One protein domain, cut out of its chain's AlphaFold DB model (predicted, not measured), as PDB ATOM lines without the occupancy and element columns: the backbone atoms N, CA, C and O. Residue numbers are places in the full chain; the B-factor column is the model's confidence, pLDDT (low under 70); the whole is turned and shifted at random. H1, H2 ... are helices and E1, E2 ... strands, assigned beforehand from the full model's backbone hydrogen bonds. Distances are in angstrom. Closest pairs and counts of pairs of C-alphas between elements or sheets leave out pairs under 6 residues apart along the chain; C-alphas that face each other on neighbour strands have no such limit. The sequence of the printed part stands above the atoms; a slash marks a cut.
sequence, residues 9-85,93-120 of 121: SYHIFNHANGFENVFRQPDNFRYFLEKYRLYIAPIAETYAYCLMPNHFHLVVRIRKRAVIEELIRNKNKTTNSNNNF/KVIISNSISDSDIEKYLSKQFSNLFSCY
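Overview. This is residues 9 to 85 and 93 to 120 of the 121 residues of an uncharacterized protein of Prolixibacteraceae bacterium (UniProt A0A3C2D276). A twisted sheet of three strands makes one end of a loose, elongated model, and residues 74 to 85, of which 74 to 82 belong to H2, stick out at the other. H3 spans between H1, which only grazes the sheet, and H2. The printed part has 105 residues, with three named helices and three named strands that follow each other along the chain as E1, H1, E2, E3, H2, H3; the antiparallel sheet runs E1, E3, E2, and the class is mixed, helices and strands. The radius of gyration of the C-alphas is 16.3 A and the spans are 50 by 33 by 21 A.

Arrangement. Edge strand E1, residues 9 to 15, is the antiparallel neighbour of inner strand E3, residues 55 to 62, with N 12 and O 58 at 2.8 A. E2, residues 44 to 52, bends by 77 degrees at residue 47 and forms a hairpin with E3, N 50 and O 57 being 2.9 A apart. H1, residues 27 to 39, only just on the sheet with 5 pairs of C-alphas within 10 A, grazes it with residues 29 to 37. E1, H1 and E2 form a split strand-helix-strand unit, two strands running the same way with E3 between them, and its crossover is right-handed. H3, residues 102 to 118, touches H1 with residues 112 to 116 alone, opposite ways at a shallow tilt of 16 degrees; the closest C-alphas, of Tyr 39 and Gln 112, are 5.2 A apart. H2, residues 65 to 82, only just touches H3, with 3 pairs of C-alphas within 8 A, the closest those of Ile 68 and Ile 105 at 7.0 A; at 72 degrees they are only just about perpendicular. H2 and H3 have every O i to N i+4 pair within hydrogen-bond range, H1 8 of 9.

Along the chain. E1 begins at C-alpha 9 (80.646, 105.808, 106.896). H2 measures 26.5 A and H3 23.8 A, ending at C-alpha 118 (100.346, 94.416, 106.295).

Size, cuts and confidence. Residues 86 to 92 are not printed, a gap of 13.0 A between C-alphas 85 and 93. The link E1 to H1 is long. The pLDDT is under 70 in residues 79 to 85, 93 to 98 and 120.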
ATOM      1  N   SER A   9      79.992 105.861 105.589       98.00
ATOM      2  CA  SER A   9      80.646 105.808 106.896       98.00
ATOM      3  C   SER A   9      80.760 104.373 107.396       98.00
ATOM      4  O   SER A   9      79.815 103.594 107.288       98.00
ATOM      5  N   TYR A  10      81.910 104.041 107.967       97.31
ATOM      6  CA  TYR A  10      82.249 102.717 108.461       97.31
ATOM      7  C   TYR A  10      82.862 102.807 109.853       97.31
ATOM      8  O   TYR A  10      83.689 103.676 110.137       97.31
ATOM      9  N   HIS A  11      82.498 101.845 110.696       96.50
ATOM     10  CA  HIS A  11      83.250 101.506 111.896       96.50
ATOM     11  C   HIS A  11      84.149 100.316 111.570       96.50
ATOM     12  O   HIS A  11      83.680  99.197 111.383       96.50
ATOM     13  N   ILE A  12      85.443 100.579 111.443       94.50
ATOM     14  CA  ILE A  12      86.460  99.587 111.109       94.50
ATOM     15  C   ILE A  12      87.237  99.291 112.381       94.50
ATOM     16  O   ILE A  12      87.757 100.202 113.020       94.50
ATOM     17  N   PHE A  13      87.333  98.024 112.755       92.94
ATOM     18  CA  PHE A  13      88.049  97.618 113.953       92.94
ATOM     19  C   PHE A  13      88.803  96.319 113.717       92.94
ATOM     20  O   PHE A  13      88.464  95.529 112.834       92.94
ATOM     21  N   ASN A  14      89.841  96.112 114.513       90.38
ATOM     22  CA  ASN A  14      90.566  94.855 114.573       90.38
ATOM     23  C   ASN A  14      90.884  94.551 116.028       90.38
ATOM     24  O   ASN A  14      91.213  95.465 116.779       90.38
ATOM     25  N   HIS A  15      90.800  93.276 116.391       88.25
ATOM     26  CA  HIS A  15      91.132  92.771 117.711       88.25
ATOM     27  C   HIS A  15      92.130  91.625 117.552       88.25
ATOM     28  O   HIS A  15      91.968  90.789 116.659       88.25
ATOM     29  N   ALA A  16      93.157  91.591 118.397       85.62
ATOM     30  CA  ALA A  16      94.117  90.498 118.415       85.62
ATOM     31  C   ALA A  16      93.439  89.169 118.776       85.62
ATOM     32  O   ALA A  16      92.430  89.126 119.482       85.62
ATOM     33  N   ASN A  17      94.016  88.067 118.312       83.75
ATOM     34  CA  ASN A  17      93.538  86.747 118.694       83.75
ATOM     35  C   ASN A  17      93.985  86.428 120.128       83.75
ATOM     36  O   ASN A  17      95.168  86.520 120.454       83.75
ATOM     37  N   GLY A  18      93.042  86.013 120.973       85.50
ATOM     38  CA  GLY A  18      93.324  85.620 122.354       85.50
ATOM     39  C   GLY A  18      93.803  86.786 123.224       85.50
ATOM     40  O   GLY A  18      93.143  87.820 123.298       85.50
ATOM     41  N   PHE A  19      94.936  86.588 123.902       82.06
ATOM     42  CA  PHE A  19      95.506  87.528 124.879       82.06
ATOM     43  C   PHE A  19      96.682  88.350 124.330       82.06
ATOM     44  O   PHE A  19      97.364  89.039 125.087       82.06
ATOM     45  N   GLU A  20      96.946  88.263 123.028       87.06
ATOM     46  CA  GLU A  20      98.045  88.990 122.401       87.06
ATOM     47  C   GLU A  20      97.743  90.490 122.296       87.06
ATOM     48  O   GLU A  20      96.604  90.913 122.098       87.06
ATOM     49  N   ASN A  21      98.793  91.307 122.369       88.44
ATOM     50  CA  ASN A  21      98.702  92.731 122.064       88.44
ATOM     51  C   ASN A  21      99.020  92.975 120.582       88.44
ATOM     52  O   ASN A  21     100.053  92.519 120.088       88.44
ATOM     53  N   VAL A  22      98.172  93.757 119.902       88.69
ATOM     54  CA  VAL A  22      98.460  94.361 118.587       88.69
ATOM     55  C   VAL A  22      99.619  95.351 118.714       88.69
ATOM     56  O   VAL A  22     100.529  95.369 117.890       88.69
ATOM     57  N   PHE A  23      99.612  96.159 119.775       92.44
ATOM     58  CA  PHE A  23     100.653  97.139 120.067       92.44
ATOM     59  C   PHE A  23     101.469  96.668 121.271       92.44
ATOM     60  O   PHE A  23     101.055  96.813 122.421       92.44
ATOM     61  N   ARG A  24     102.636  96.077 121.001       91.25
ATOM     62  CA  ARG A  24     103.515  95.490 122.027       91.25
ATOM     63  C   ARG A  24     104.398  96.525 122.718       91.25
ATOM     64  O   ARG A  24     104.815  96.317 123.852       91.25
ATOM     65  N   GLN A  25     104.688  97.630 122.039       94.12
ATOM     66  CA  GLN A  25     105.533  98.717 122.524       94.12
ATOM     67  C   GLN A  25     104.855 100.074 122.280       94.12
ATOM     68  O   GLN A  25     104.122 100.211 121.298       94.12
ATOM     69  N   PRO A  26     105.120 101.109 123.099       92.25
ATOM     70  CA  PRO A  26     104.554 102.448 122.905       92.25
ATOM     71  C   PRO A  26     104.774 103.029 121.497       92.25
ATOM     72  O   PRO A  26     103.885 103.672 120.939       92.25
ATOM     73  N   ASP A  27     105.917 102.747 120.872       94.69
ATOM     74  CA  ASP A  27     106.213 103.224 119.515       94.69
ATOM     75  C   ASP A  27     105.372 102.533 118.437       94.69
ATOM     76  O   ASP A  27     105.150 103.098 117.366       94.69
ATOM     77  N   ASN A  28     104.784 101.373 118.746       93.75
ATOM     78  CA  ASN A  28     103.796 100.742 117.882       93.75
ATOM     79  C   ASN A  28     102.483 101.539 117.817       93.75
ATOM     80  O   ASN A  28     101.702 101.332 116.900       93.75
ATOM     81  N   PHE A  29     102.196 102.472 118.718       94.81
ATOM     82  CA  PHE A  29     101.041 103.352 118.522       94.81
ATOM     83  C   PHE A  29     101.372 104.450 117.506       94.81
ATOM     84  O   PHE A  29     100.587 104.736 116.599       94.81
ATOM     85  N   ARG A  30     102.575 105.028 117.611       95.06
ATOM     86  CA  ARG A  30     103.047 106.090 116.710       95.06
ATOM     87  C   ARG A  30     103.207 105.592 115.283       95.06
ATOM     88  O   ARG A  30     102.640 106.188 114.370       95.06
ATOM     89  N   TYR A  31     103.901 104.472 115.102       95.31
ATOM     90  CA  TYR A  31     104.128 103.899 113.778       95.31
ATOM     91  C   TYR A  31     102.796 103.532 113.082       95.31
ATOM     92  O   TYR A  31     102.655 103.721 111.874       95.31
ATOM     93  N   PHE A  32     101.755 103.144 113.832       95.69
ATOM     94  CA  PHE A  32     100.429 102.834 113.286       95.69
ATOM     95  C   PHE A  32      99.763 104.091 112.752       95.69
ATOM     96  O   PHE A  32      99.282 104.106 111.620       95.69
ATOM     97  N   LEU A  33      99.782 105.169 113.537       96.12
ATOM     98  CA  LEU A  33      99.231 106.459 113.132       96.12
ATOM     99  C   LEU A  33      99.990 107.061 111.943       96.12
ATOM    100  O   LEU A  33      99.371 107.658 111.061       96.12
ATOM    101  N   GLU A  34     101.305 106.858 111.851       96.50
ATOM    102  CA  GLU A  34     102.091 107.270 110.685       96.50
ATOM    103  C   GLU A  34     101.672 106.527 109.413       96.50
ATOM    104  O   GLU A  34     101.448 107.157 108.372       96.50
ATOM    105  N   LYS A  35     101.509 105.199 109.482       96.88
ATOM    106  CA  LYS A  35     101.012 104.405 108.348       96.88
ATOM    107  C   LYS A  35      99.558 104.718 108.021       96.88
ATOM    108  O   LYS A  35      99.205 104.791 106.846       96.88
ATOM    109  N   TYR A  36      98.732 104.977 109.028       96.94
ATOM    110  CA  TYR A  36      97.355 105.421 108.840       96.94
ATOM    111  C   TYR A  36      97.305 106.749 108.077       96.94
ATOM    112  O   TYR A  36      96.570 106.875 107.096       96.94
ATOM    113  N   ARG A  37      98.136 107.723 108.470       97.38
ATOM    114  CA  ARG A  37      98.265 109.010 107.773       97.38
ATOM    115  C   ARG A  37      98.705 108.831 106.322       97.38
ATOM    116  O   ARG A  37      98.257 109.578 105.458       97.38
ATOM    117  N   LEU A  38      99.571 107.856 106.052       96.75
ATOM    118  CA  LEU A  38     100.065 107.579 104.707       96.75
ATOM    119  C   LEU A  38      99.013 106.911 103.811       96.75
ATOM    120  O   LEU A  38      98.855 107.315 102.662       96.75
ATOM    121  N   TYR A  39      98.319 105.887 104.310       97.25
ATOM    122  CA  TYR A  39      97.462 105.039 103.475       97.25
ATOM    123  C   TYR A  39      95.973 105.378 103.565       97.25
ATOM    124  O   TYR A  39      95.273 105.291 102.559       97.25
ATOM    125  N   ILE A  40      95.469 105.771 104.739       97.69
ATOM    126  CA  ILE A  40      94.026 105.921 104.980       97.69
ATOM    127  C   ILE A  40      93.574 107.377 104.922       97.69
ATOM    128  O   ILE A  40      92.586 107.670 104.253       97.69
ATOM    129  N   ALA A  41      94.299 108.306 105.551       97.69
ATOM    130  CA  ALA A  41      93.914 109.726 105.565       97.69
ATOM    131  C   ALA A  41      93.680 110.356 104.164       97.69
ATOM    132  O   ALA A  41      92.796 111.214 104.032       97.69
ATOM    133  N   PRO A  42      94.391 109.938 103.091       98.12
ATOM    134  CA  PRO A  42      94.090 110.413 101.741       98.12
ATOM    135  C   PRO A  42      92.731 109.935 101.217       98.12
ATOM    136  O   PRO A  42      92.053 110.686 100.523       98.12
ATOM    137  N   ILE A  43      92.307 108.714 101.557       98.19
ATOM    138  CA  ILE A  43      91.095 108.084 101.002       98.19
ATOM    139  C   ILE A  43      89.865 108.192 101.908       98.19
ATOM    140  O   ILE A  43      88.750 107.930 101.455       98.19
ATOM    141  N   ALA A  44      90.044 108.570 103.172       98.31
ATOM    142  CA  ALA A  44      88.972 108.623 104.152       98.31
ATOM    143  C   ALA A  44      89.069 109.857 105.057       98.31
ATOM    144  O   ALA A  44      90.149 110.371 105.344       98.31
ATOM    145  N   GLU A  45      87.914 110.322 105.510       98.38
ATOM    146  CA  GLU A  45      87.759 111.309 106.573       98.38
ATOM    147  C   GLU A  45      87.618 110.571 107.901       98.38
ATOM    148  O   GLU A  45      86.775 109.687 108.033       98.38
ATOM    149  N   THR A  46      88.446 110.915 108.884       98.25
ATOM    150  CA  THR A  46      88.415 110.294 110.212       98.25
ATOM    151  C   THR A  46      87.503 111.095 111.129       98.25
ATOM    152  O   THR A  46      87.760 112.271 111.370       98.25
ATOM    153  N   TYR A  47      86.464 110.460 111.666       98.38
ATOM    154  CA  TYR A  47      85.595 111.067 112.678       98.38
ATOM    155  C   TYR A  47      86.096 110.789 114.091       98.38
ATOM    156  O   TYR A  47      86.113 111.685 114.927       98.38
ATOM    157  N   ALA A  48      86.528 109.556 114.354       97.81
ATOM    158  CA  ALA A  48      87.078 109.158 115.645       97.81
ATOM    159  C   ALA A  48      88.011 107.954 115.492       97.81
ATOM    160  O   ALA A  48      87.887 107.174 114.544       97.81
ATOM    161  N   TYR A  49      88.921 107.774 116.448       97.81
ATOM    162  CA  TYR A  49      89.704 106.551 116.581       97.81
ATOM    163  C   TYR A  49      90.002 106.240 118.050       97.81
ATOM    164  O   TYR A  49      90.034 107.137 118.891       97.81
ATOM    165  N   CYS A  50      90.234 104.965 118.348       97.06
ATOM    166  CA  CYS A  50      90.701 104.487 119.645       97.06
ATOM    167  C   CYS A  50      91.762 103.409 119.420       97.06
ATOM    168  O   CYS A  50      91.544 102.498 118.619       97.06
ATOM    169  N   LEU A  51      92.900 103.518 120.110       95.62
ATOM    170  CA  LEU A  51      93.978 102.532 120.076       95.62
ATOM    171  C   LEU A  51      94.155 101.954 121.480       95.62
ATOM    172  O   LEU A  51      94.467 102.685 122.418       95.62
ATOM    173  N   MET A  52      93.985 100.646 121.615       94.06
ATOM    174  CA  MET A  52      94.237  99.889 122.836       94.06
ATOM    175  C   MET A  52      95.284  98.812 122.562       94.06
ATOM    176  O   MET A  52      95.374  98.346 121.429       94.06
ATOM    177  N   PRO A  53      96.058  98.368 123.568       93.44
ATOM    178  CA  PRO A  53      97.128  97.391 123.362       93.44
ATOM    179  C   PRO A  53      96.716  96.159 122.545       93.44
ATOM    180  O   PRO A  53      97.476  95.722 121.689       93.44
ATOM    181  N   ASN A  54      95.501  95.644 122.736       93.44
ATOM    182  CA  ASN A  54      94.984  94.441 122.078       93.44
ATOM    183  C   ASN A  54      94.005  94.698 120.915       93.44
ATOM    184  O   ASN A  54      93.612  93.737 120.257       93.44
ATOM    185  N   HIS A  55      93.594  95.941 120.638       93.06
ATOM    186  CA  HIS A  55      92.670  96.237 119.536       93.06
ATOM    187  C   HIS A  55      92.612  97.722 119.165       93.06
ATOM    188  O   HIS A  55      93.026  98.596 119.921       93.06
ATOM    189  N   PHE A  56      92.046  98.030 118.001       95.38
ATOM    190  CA  PHE A  56      91.767  99.407 117.603       95.38
ATOM    191  C   PHE A  56      90.387  99.553 116.973       95.38
ATOM    192  O   PHE A  56      89.843  98.616 116.390       95.38
ATOM    193  N   HIS A  57      89.866 100.775 117.026       96.12
ATOM    194  CA  HIS A  57      88.642 101.192 116.356       96.12
ATOM    195  C   HIS A  57      88.886 102.467 115.553       96.12
ATOM    196  O   HIS A  57      89.549 103.391 116.020       96.12
ATOM    197  N   LEU A  58      88.306 102.530 114.360       97.19
ATOM    198  CA  LEU A  58      88.362 103.653 113.434       97.19
ATOM    199  C   LEU A  58      86.936 103.938 112.969       97.19
ATOM    200  O   LEU A  58      86.276 103.060 112.419       97.19
ATOM    201  N   VAL A  59      86.461 105.159 113.164       98.25
ATOM    202  CA  VAL A  59      85.208 105.634 112.575       98.25
ATOM    203  C   VAL A  59      85.581 106.573 111.445       98.25
ATOM    204  O   VAL A  59      86.161 107.635 111.679       98.25
ATOM    205  N   VAL A  60      85.299 106.152 110.214       98.31
ATOM    206  CA  VAL A  60      85.737 106.859 109.009       98.31
ATOM    207  C   VAL A  60      84.615 106.973 107.990       98.31
ATOM    208  O   VAL A  60      83.799 106.065 107.872       98.31
ATOM    209  N   ARG A  61      84.615 108.040 107.194       98.50
ATOM    210  CA  ARG A  61      83.845 108.119 105.950       98.50
ATOM    211  C   ARG A  61      84.786 108.003 104.764       98.50
ATOM    212  O   ARG A  61      85.735 108.778 104.657       98.50
ATOM    213  N   ILE A  62      84.535 107.061 103.856       98.25
ATOM    214  CA  ILE A  62      85.292 107.005 102.600       98.25
ATOM    215  C   ILE A  62      84.970 108.258 101.795       98.25
ATOM    216  O   ILE A  62      83.804 108.620 101.636       98.25
ATOM    217  N   ARG A  63      85.999 108.932 101.278       98.38
ATOM    218  CA  ARG A  63      85.805 110.163 100.508       98.38
ATOM    219  C   ARG A  63      84.954 109.909  99.265       98.38
ATOM    220  O   ARG A  63      84.836 108.789  98.765       98.38
ATOM    221  N   LYS A  64      84.371 110.989  98.745       97.88
ATOM    222  CA  LYS A  64      83.572 110.959  97.518       97.88
ATOM    223  C   LYS A  64      84.362 110.352  96.362       97.88
ATOM    224  O   LYS A  64      85.568 110.575  96.238       97.88
ATOM    225  N   ARG A  65      83.645 109.669  95.469       96.12
ATOM    226  CA  ARG A  65      84.196 108.990  94.291       96.12
ATOM    227  C   ARG A  65      85.218 109.837  93.525       96.12
ATOM    228  O   ARG A  65      86.318 109.363  93.268       96.12
ATOM    229  N   ALA A  66      84.880 111.093  93.227       95.88
ATOM    230  CA  ALA A  66      85.732 112.004  92.458       95.88
ATOM    231  C   ALA A  66      87.142 112.171  93.058       95.88
ATOM    232  O   ALA A  66      88.124 112.199  92.318       95.88
ATOM    233  N   VAL A  67      87.248 112.213  94.391       97.00
ATOM    234  CA  VAL A  67      88.535 112.319  95.094       97.00
ATOM    235  C   VAL A  67      89.345 111.038  94.921       97.00
ATOM    236  O   VAL A  67      90.531 111.086  94.611       97.00
ATOM    237  N   ILE A  68      88.709 109.873  95.075       96.94
ATOM    238  CA  ILE A  68      89.393 108.583  94.928       96.94
ATOM    239  C   ILE A  68      89.891 108.384  93.496       96.94
ATOM    240  O   ILE A  68      91.029 107.969  93.279       96.94
ATOM    241  N   GLU A  69      89.070 108.735  92.511       95.06
ATOM    242  CA  GLU A  69      89.466 108.697  91.109       95.06
ATOM    243  C   GLU A  69      90.670 109.601  90.809       95.06
ATOM    244  O   GLU A  69      91.570 109.215  90.061       95.06
ATOM    245  N   GLU A  70      90.709 110.802  91.388       95.00
ATOM    246  CA  GLU A  70      91.845 111.711  91.249       95.00
ATOM    247  C   GLU A  70      93.127 111.106  91.835       95.00
ATOM    248  O   GLU A  70      94.171 111.119  91.178       95.00
ATOM    249  N   LEU A  71      93.044 110.495  93.020       95.44
ATOM    250  CA  LEU A  71      94.176 109.809  93.647       95.44
ATOM    251  C   LEU A  71      94.710 108.661  92.777       95.44
ATOM    252  O   LEU A  71      95.927 108.519  92.620       95.44
ATOM    253  N   ILE A  72      93.822 107.870  92.168       94.06
ATOM    254  CA  ILE A  72      94.197 106.792  91.240       94.06
ATOM    255  C   ILE A  72      94.916 107.368  90.011       94.06
ATOM    256  O   ILE A  72      95.993 106.888  89.642       94.06
ATOM    257  N   ARG A  73      94.372 108.431  89.402       91.44
ATOM    258  CA  ARG A  73      94.991 109.101  88.243       91.44
ATOM    259  C   ARG A  73      96.375 109.655  88.575       91.44
ATOM    260  O   ARG A  73      97.309 109.463  87.797       91.44
ATOM    261  N   ASN A  74      96.526 110.308  89.726       90.88
ATOM    262  CA  ASN A  74      97.796 110.895  90.150       90.88
ATOM    263  C   ASN A  74      98.860 109.821  90.408       90.88
ATOM    264  O   ASN A  74      99.993 109.969  89.952       90.88
ATOM    265  N   LYS A  75      98.483 108.693  91.022       87.31
ATOM    266  CA  LYS A  75      99.385 107.550  91.213       87.31
ATOM    267  C   LYS A  75      99.922 107.008  89.882       87.31
ATOM    268  O   LYS A  75     101.126 106.788  89.764       87.31
ATOM    269  N   ASN A  76      99.055 106.846  88.879       82.25
ATOM    270  CA  ASN A  76      99.441 106.332  87.561       82.25
ATOM    271  C   ASN A  76     100.391 107.282  86.806       82.25
ATOM    272  O   ASN A  76     101.296 106.833  86.098       82.25
ATOM    273  N   LYS A  77     100.225 108.602  86.975       80.69
ATOM    274  CA  LYS A  77     101.154 109.603  86.420       80.69
ATOM    275  C   LYS A  77     102.550 109.464  87.030       80.69
ATOM    276  O   LYS A  77     103.530 109.405  86.292       80.69
ATOM    277  N   THR A  78     102.640 109.349  88.357       76.31
ATOM    278  CA  THR A  78     103.921 109.159  89.054       76.31
ATOM    279  C   THR A  78     104.613 107.865  88.627       76.31
ATOM    280  O   THR A  78     105.815 107.871  88.375       76.31
ATOM    281  N   THR A  79     103.876 106.758  88.476       68.69
ATOM    282  CA  THR A  79     104.468 105.488  88.022       68.69
ATOM    283  C   THR A  79     104.979 105.563  86.586       68.69
ATOM    284  O   THR A  79     106.060 105.057  86.306       68.69
ATOM    285  N   ASN A  80     104.262 106.233  85.680       63.06
ATOM    286  CA  ASN A  80     104.695 106.361  84.284       63.06
ATOM    287  C   ASN A  80     105.941 107.242  84.128       63.06
ATOM    288  O   ASN A  80     106.757 106.973  83.253       63.06
ATOM    289  N   SER A  81     106.121 108.247  84.992       59.53
ATOM    290  CA  SER A  81     107.326 109.088  84.989       59.53
ATOM    291  C   SER A  81     108.576 108.357  85.496       59.53
ATOM    292  O   SER A  81     109.683 108.709  85.103       59.53
ATOM    293  N   ASN A  82     108.413 107.347  86.358       57.59
ATOM    294  CA  ASN A  82     109.528 106.645  87.006       57.59
ATOM    295  C   ASN A  82     109.859 105.291  86.352       57.59
ATOM    296  O   ASN A  82     110.886 104.683  86.658       57.59
ATOM    297  N   ASN A  83     109.012 104.807  85.440       55.50
ATOM    298  CA  ASN A  83     109.186 103.517  84.788       55.50
ATOM    299  C   ASN A  83     109.934 103.656  83.451       55.50
ATOM    300  O   ASN A  83     109.324 103.712  82.386       55.50
ATOM    301  N   ASN A  84     111.263 103.510  83.488       55.38
ATOM    302  CA  ASN A  84     112.077 103.121  82.317       55.38
ATOM    303  C   ASN A  84     111.769 101.680  81.817       55.38
ATOM    304  O   ASN A  84     112.433 101.162  80.920       55.38
ATOM    305  N   PHE A  85     110.759 101.016  82.395       51.84
ATOM    306  CA  PHE A  85     110.293  99.659  82.079       51.84
ATOM    307  C   PHE A  85     109.461  99.551  80.790       51.84
ATOM    308  O   PHE A  85     109.094  98.450  80.381       51.84
ATOM    309  N   LYS A  93      99.509  96.406  75.993       47.12
ATOM    310  CA  LYS A  93      99.070  97.786  75.811       47.12
ATOM    311  C   LYS A  93      97.779  97.971  76.612       47.12
ATOM    312  O   LYS A  93      96.707  97.605  76.140       47.12
ATOM    313  N   VAL A  94      97.896  98.473  77.841       56.53
ATOM    314  CA  VAL A  94      96.750  98.805  78.688       56.53
ATOM    315  C   VAL A  94      95.965  99.854  77.918       56.53
ATOM    316  O   VAL A  94      96.438 100.974  77.723       56.53
ATOM    317  N   ILE A  95      94.798  99.470  77.407       51.41
ATOM    318  CA  ILE A  95      93.844 100.427  76.863       51.41
ATOM    319  C   ILE A  95      93.418 101.267  78.063       51.41
ATOM    320  O   ILE A  95      92.686 100.796  78.929       51.41
ATOM    321  N   ILE A  96      93.951 102.485  78.157       58.91
ATOM    322  CA  ILE A  96      93.537 103.478  79.144       58.91
ATOM    323  C   ILE A  96      92.141 103.924  78.709       58.91
ATOM    324  O   ILE A  96      91.977 104.933  78.027       58.91
ATOM    325  N   SER A  97      91.112 103.145  79.037       52.44
ATOM    326  CA  SER A  97      89.773 103.708  79.091       52.44
ATOM    327  C   SER A  97      89.817 104.767  80.187       52.44
ATOM    328  O   SER A  97      90.063 104.449  81.349       52.44
ATOM    329  N   ASN A  98      89.616 106.035  79.827       64.62
ATOM    330  CA  ASN A  98      89.611 107.153  80.779       64.62
ATOM    331  C   ASN A  98      88.548 107.006  81.889       64.62
ATOM    332  O   ASN A  98      88.575 107.752  82.866       64.62
ATOM    333  N   SER A  99      87.618 106.060  81.751       80.69
ATOM    334  CA  SER A  99      86.640 105.698  82.769       80.69
ATOM    335  C   SER A  99      87.248 104.735  83.795       80.69
ATOM    336  O   SER A  99      87.514 103.574  83.484       80.69
ATOM    337  N   ILE A 100      87.427 105.211  85.027       88.25
ATOM    338  CA  ILE A 100      87.724 104.363  86.188       88.25
ATOM    339  C   ILE A 100      86.441 103.614  86.560       88.25
ATOM    340  O   ILE A 100      85.410 104.248  86.808       88.25
ATOM    341  N   SER A 101      86.495 102.282  86.584       91.81
ATOM    342  CA  SER A 101      85.348 101.448  86.952       91.81
ATOM    343  C   SER A 101      85.180 101.349  88.473       91.81
ATOM    344  O   SER A 101      86.102 101.627  89.242       91.81
ATOM    345  N   ASP A 102      84.008 100.908  88.932       91.00
ATOM    346  CA  ASP A 102      83.745 100.680  90.362       91.00
ATOM    347  C   ASP A 102      84.689  99.628  90.956       91.00
ATOM    348  O   ASP A 102      85.188  99.796  92.070       91.00
ATOM    349  N   SER A 103      85.020  98.596  90.173       91.31
ATOM    350  CA  SER A 103      85.974  97.558  90.573       91.31
ATOM    351  C   SER A 103      87.379  98.122  90.800       91.31
ATOM    352  O   SER A 103      88.090  97.671  91.697       91.31
ATOM    353  N   ASP A 104      87.795  99.125  90.021       92.25
ATOM    354  CA  ASP A 104      89.110  99.754  90.188       92.25
ATOM    355  C   ASP A 104      89.182 100.557  91.488       92.25
ATOM    356  O   ASP A 104      90.186 100.498  92.204       92.25
ATOM    357  N   ILE A 105      88.100 101.266  91.823       93.62
ATOM    358  CA  ILE A 105      87.973 102.005  93.083       93.62
ATOM    359  C   ILE A 105      87.985 101.042  94.266       93.62
ATOM    360  O   ILE A 105      88.759 101.240  95.202       93.62
ATOM    361  N   GLU A 106      87.187  99.976  94.210       93.31
ATOM    362  CA  GLU A 106      87.131  98.959  95.261       93.31
ATOM    363  C   GLU A 106      88.508  98.336  95.516       93.31
ATOM    364  O   GLU A 106      88.969  98.263  96.662       93.31
ATOM    365  N   LYS A 107      89.202  97.926  94.446       93.62
ATOM    366  CA  LYS A 107      90.554  97.364  94.534       93.62
ATOM    367  C   LYS A 107      91.534  98.371  95.115       93.62
ATOM    368  O   LYS A 107      92.363  98.006  95.948       93.62
ATOM    369  N   TYR A 108      91.447  99.633  94.702       95.50
ATOM    370  CA  TYR A 108      92.318 100.685  95.207       95.50
ATOM    371  C   TYR A 108      92.109 100.935  96.705       95.50
ATOM    372  O   TYR A 108      93.091 100.944  97.451       95.50
ATOM    373  N   LEU A 109      90.857 101.083  97.151       95.94
ATOM    374  CA  LEU A 109      90.508 101.255  98.564       95.94
ATOM    375  C   LEU A 109      90.981 100.053  99.386       95.94
ATOM    376  O   LEU A 109      91.735 100.220 100.344       95.94
ATOM    377  N   SER A 110      90.631  98.837  98.956       94.62
ATOM    378  CA  SER A 110      91.049  97.594  99.616       94.62
ATOM    379  C   SER A 110      92.568  97.492  99.720       94.62
ATOM    380  O   SER A 110      93.100  97.077 100.750       94.62
ATOM    381  N   LYS A 111      93.296  97.939  98.688       95.00
ATOM    382  CA  LYS A 111      94.758  97.949  98.712       95.00
ATOM    383  C   LYS A 111      95.323  98.928  99.741       95.00
ATOM    384  O   LYS A 111      96.332  98.597 100.355       95.00
ATOM    385  N   GLN A 112      94.707 100.092  99.966       96.25
ATOM    386  CA  GLN A 112      95.166 101.016 101.014       96.25
ATOM    387  C   GLN A 112      95.006 100.416 102.414       96.25
ATOM    388  O   GLN A 112      95.946 100.455 103.205       96.25
ATOM    389  N   PHE A 113      93.856  99.799 102.695       93.81
ATOM    390  CA  PHE A 113      93.633  99.103 103.966       93.81
ATOM    391  C   PHE A 113      94.571  97.907 104.133       93.81
ATOM    392  O   PHE A 113      95.188  97.759 105.183       93.81
ATOM    393  N   SER A 114      94.768  97.112 103.077       93.88
ATOM    394  CA  SER A 114      95.766  96.040 103.074       93.88
ATOM    395  C   SER A 114      97.169  96.571 103.372       93.88
ATOM    396  O   SER A 114      97.856  95.983 104.192       93.88
ATOM    397  N   ASN A 115      97.590  97.690 102.776       94.56
ATOM    398  CA  ASN A 115      98.907  98.265 103.059       94.56
ATOM    399  C   ASN A 115      99.050  98.697 104.525       94.56
ATOM    400  O   ASN A 115     100.109  98.480 105.104       94.56
ATOM    401  N   LEU A 116      98.006  99.281 105.128       93.19
ATOM    402  CA  LEU A 116      98.020  99.619 106.552       93.19
ATOM    403  C   LEU A 116      98.189  98.362 107.414       93.19
ATOM    404  O   LEU A 116      99.079  98.324 108.261       93.19
ATOM    405  N   PHE A 117      97.363  97.338 107.188       88.50
ATOM    406  CA  PHE A 117      97.363  96.138 108.026       88.50
ATOM    407  C   PHE A 117      98.621  95.288 107.827       88.50
ATOM    408  O   PHE A 117      99.214  94.858 108.808       88.50
ATOM    409  N   SER A 118      99.109  95.149 106.593       85.94
ATOM    410  CA  SER A 118     100.346  94.416 106.295       85.94
ATOM    411  C   SER A 118     101.621  95.109 106.784       85.94
ATOM    412  O   SER A 118     102.665  94.475 106.813       85.94
ATOM    413  N   CYS A 119     101.586  96.397 107.147       77.38
ATOM    414  CA  CYS A 119     102.735  97.035 107.802       77.38
ATOM    415  C   CYS A 119     102.847  96.678 109.293       77.38
ATOM    416  O   CYS A 119     103.853  97.034 109.906       77.38
ATOM    417  N   TYR A 120     101.808  96.073 109.873       63.75
ATOM    418  CA  TYR A 120     101.648  95.881 111.316       63.75
ATOM    419  C   TYR A 120     101.484  94.424 111.755       63.75
ATOM    420  O   TYR A 120     101.616  94.143 112.944       63.75
TER     421      TYR A 120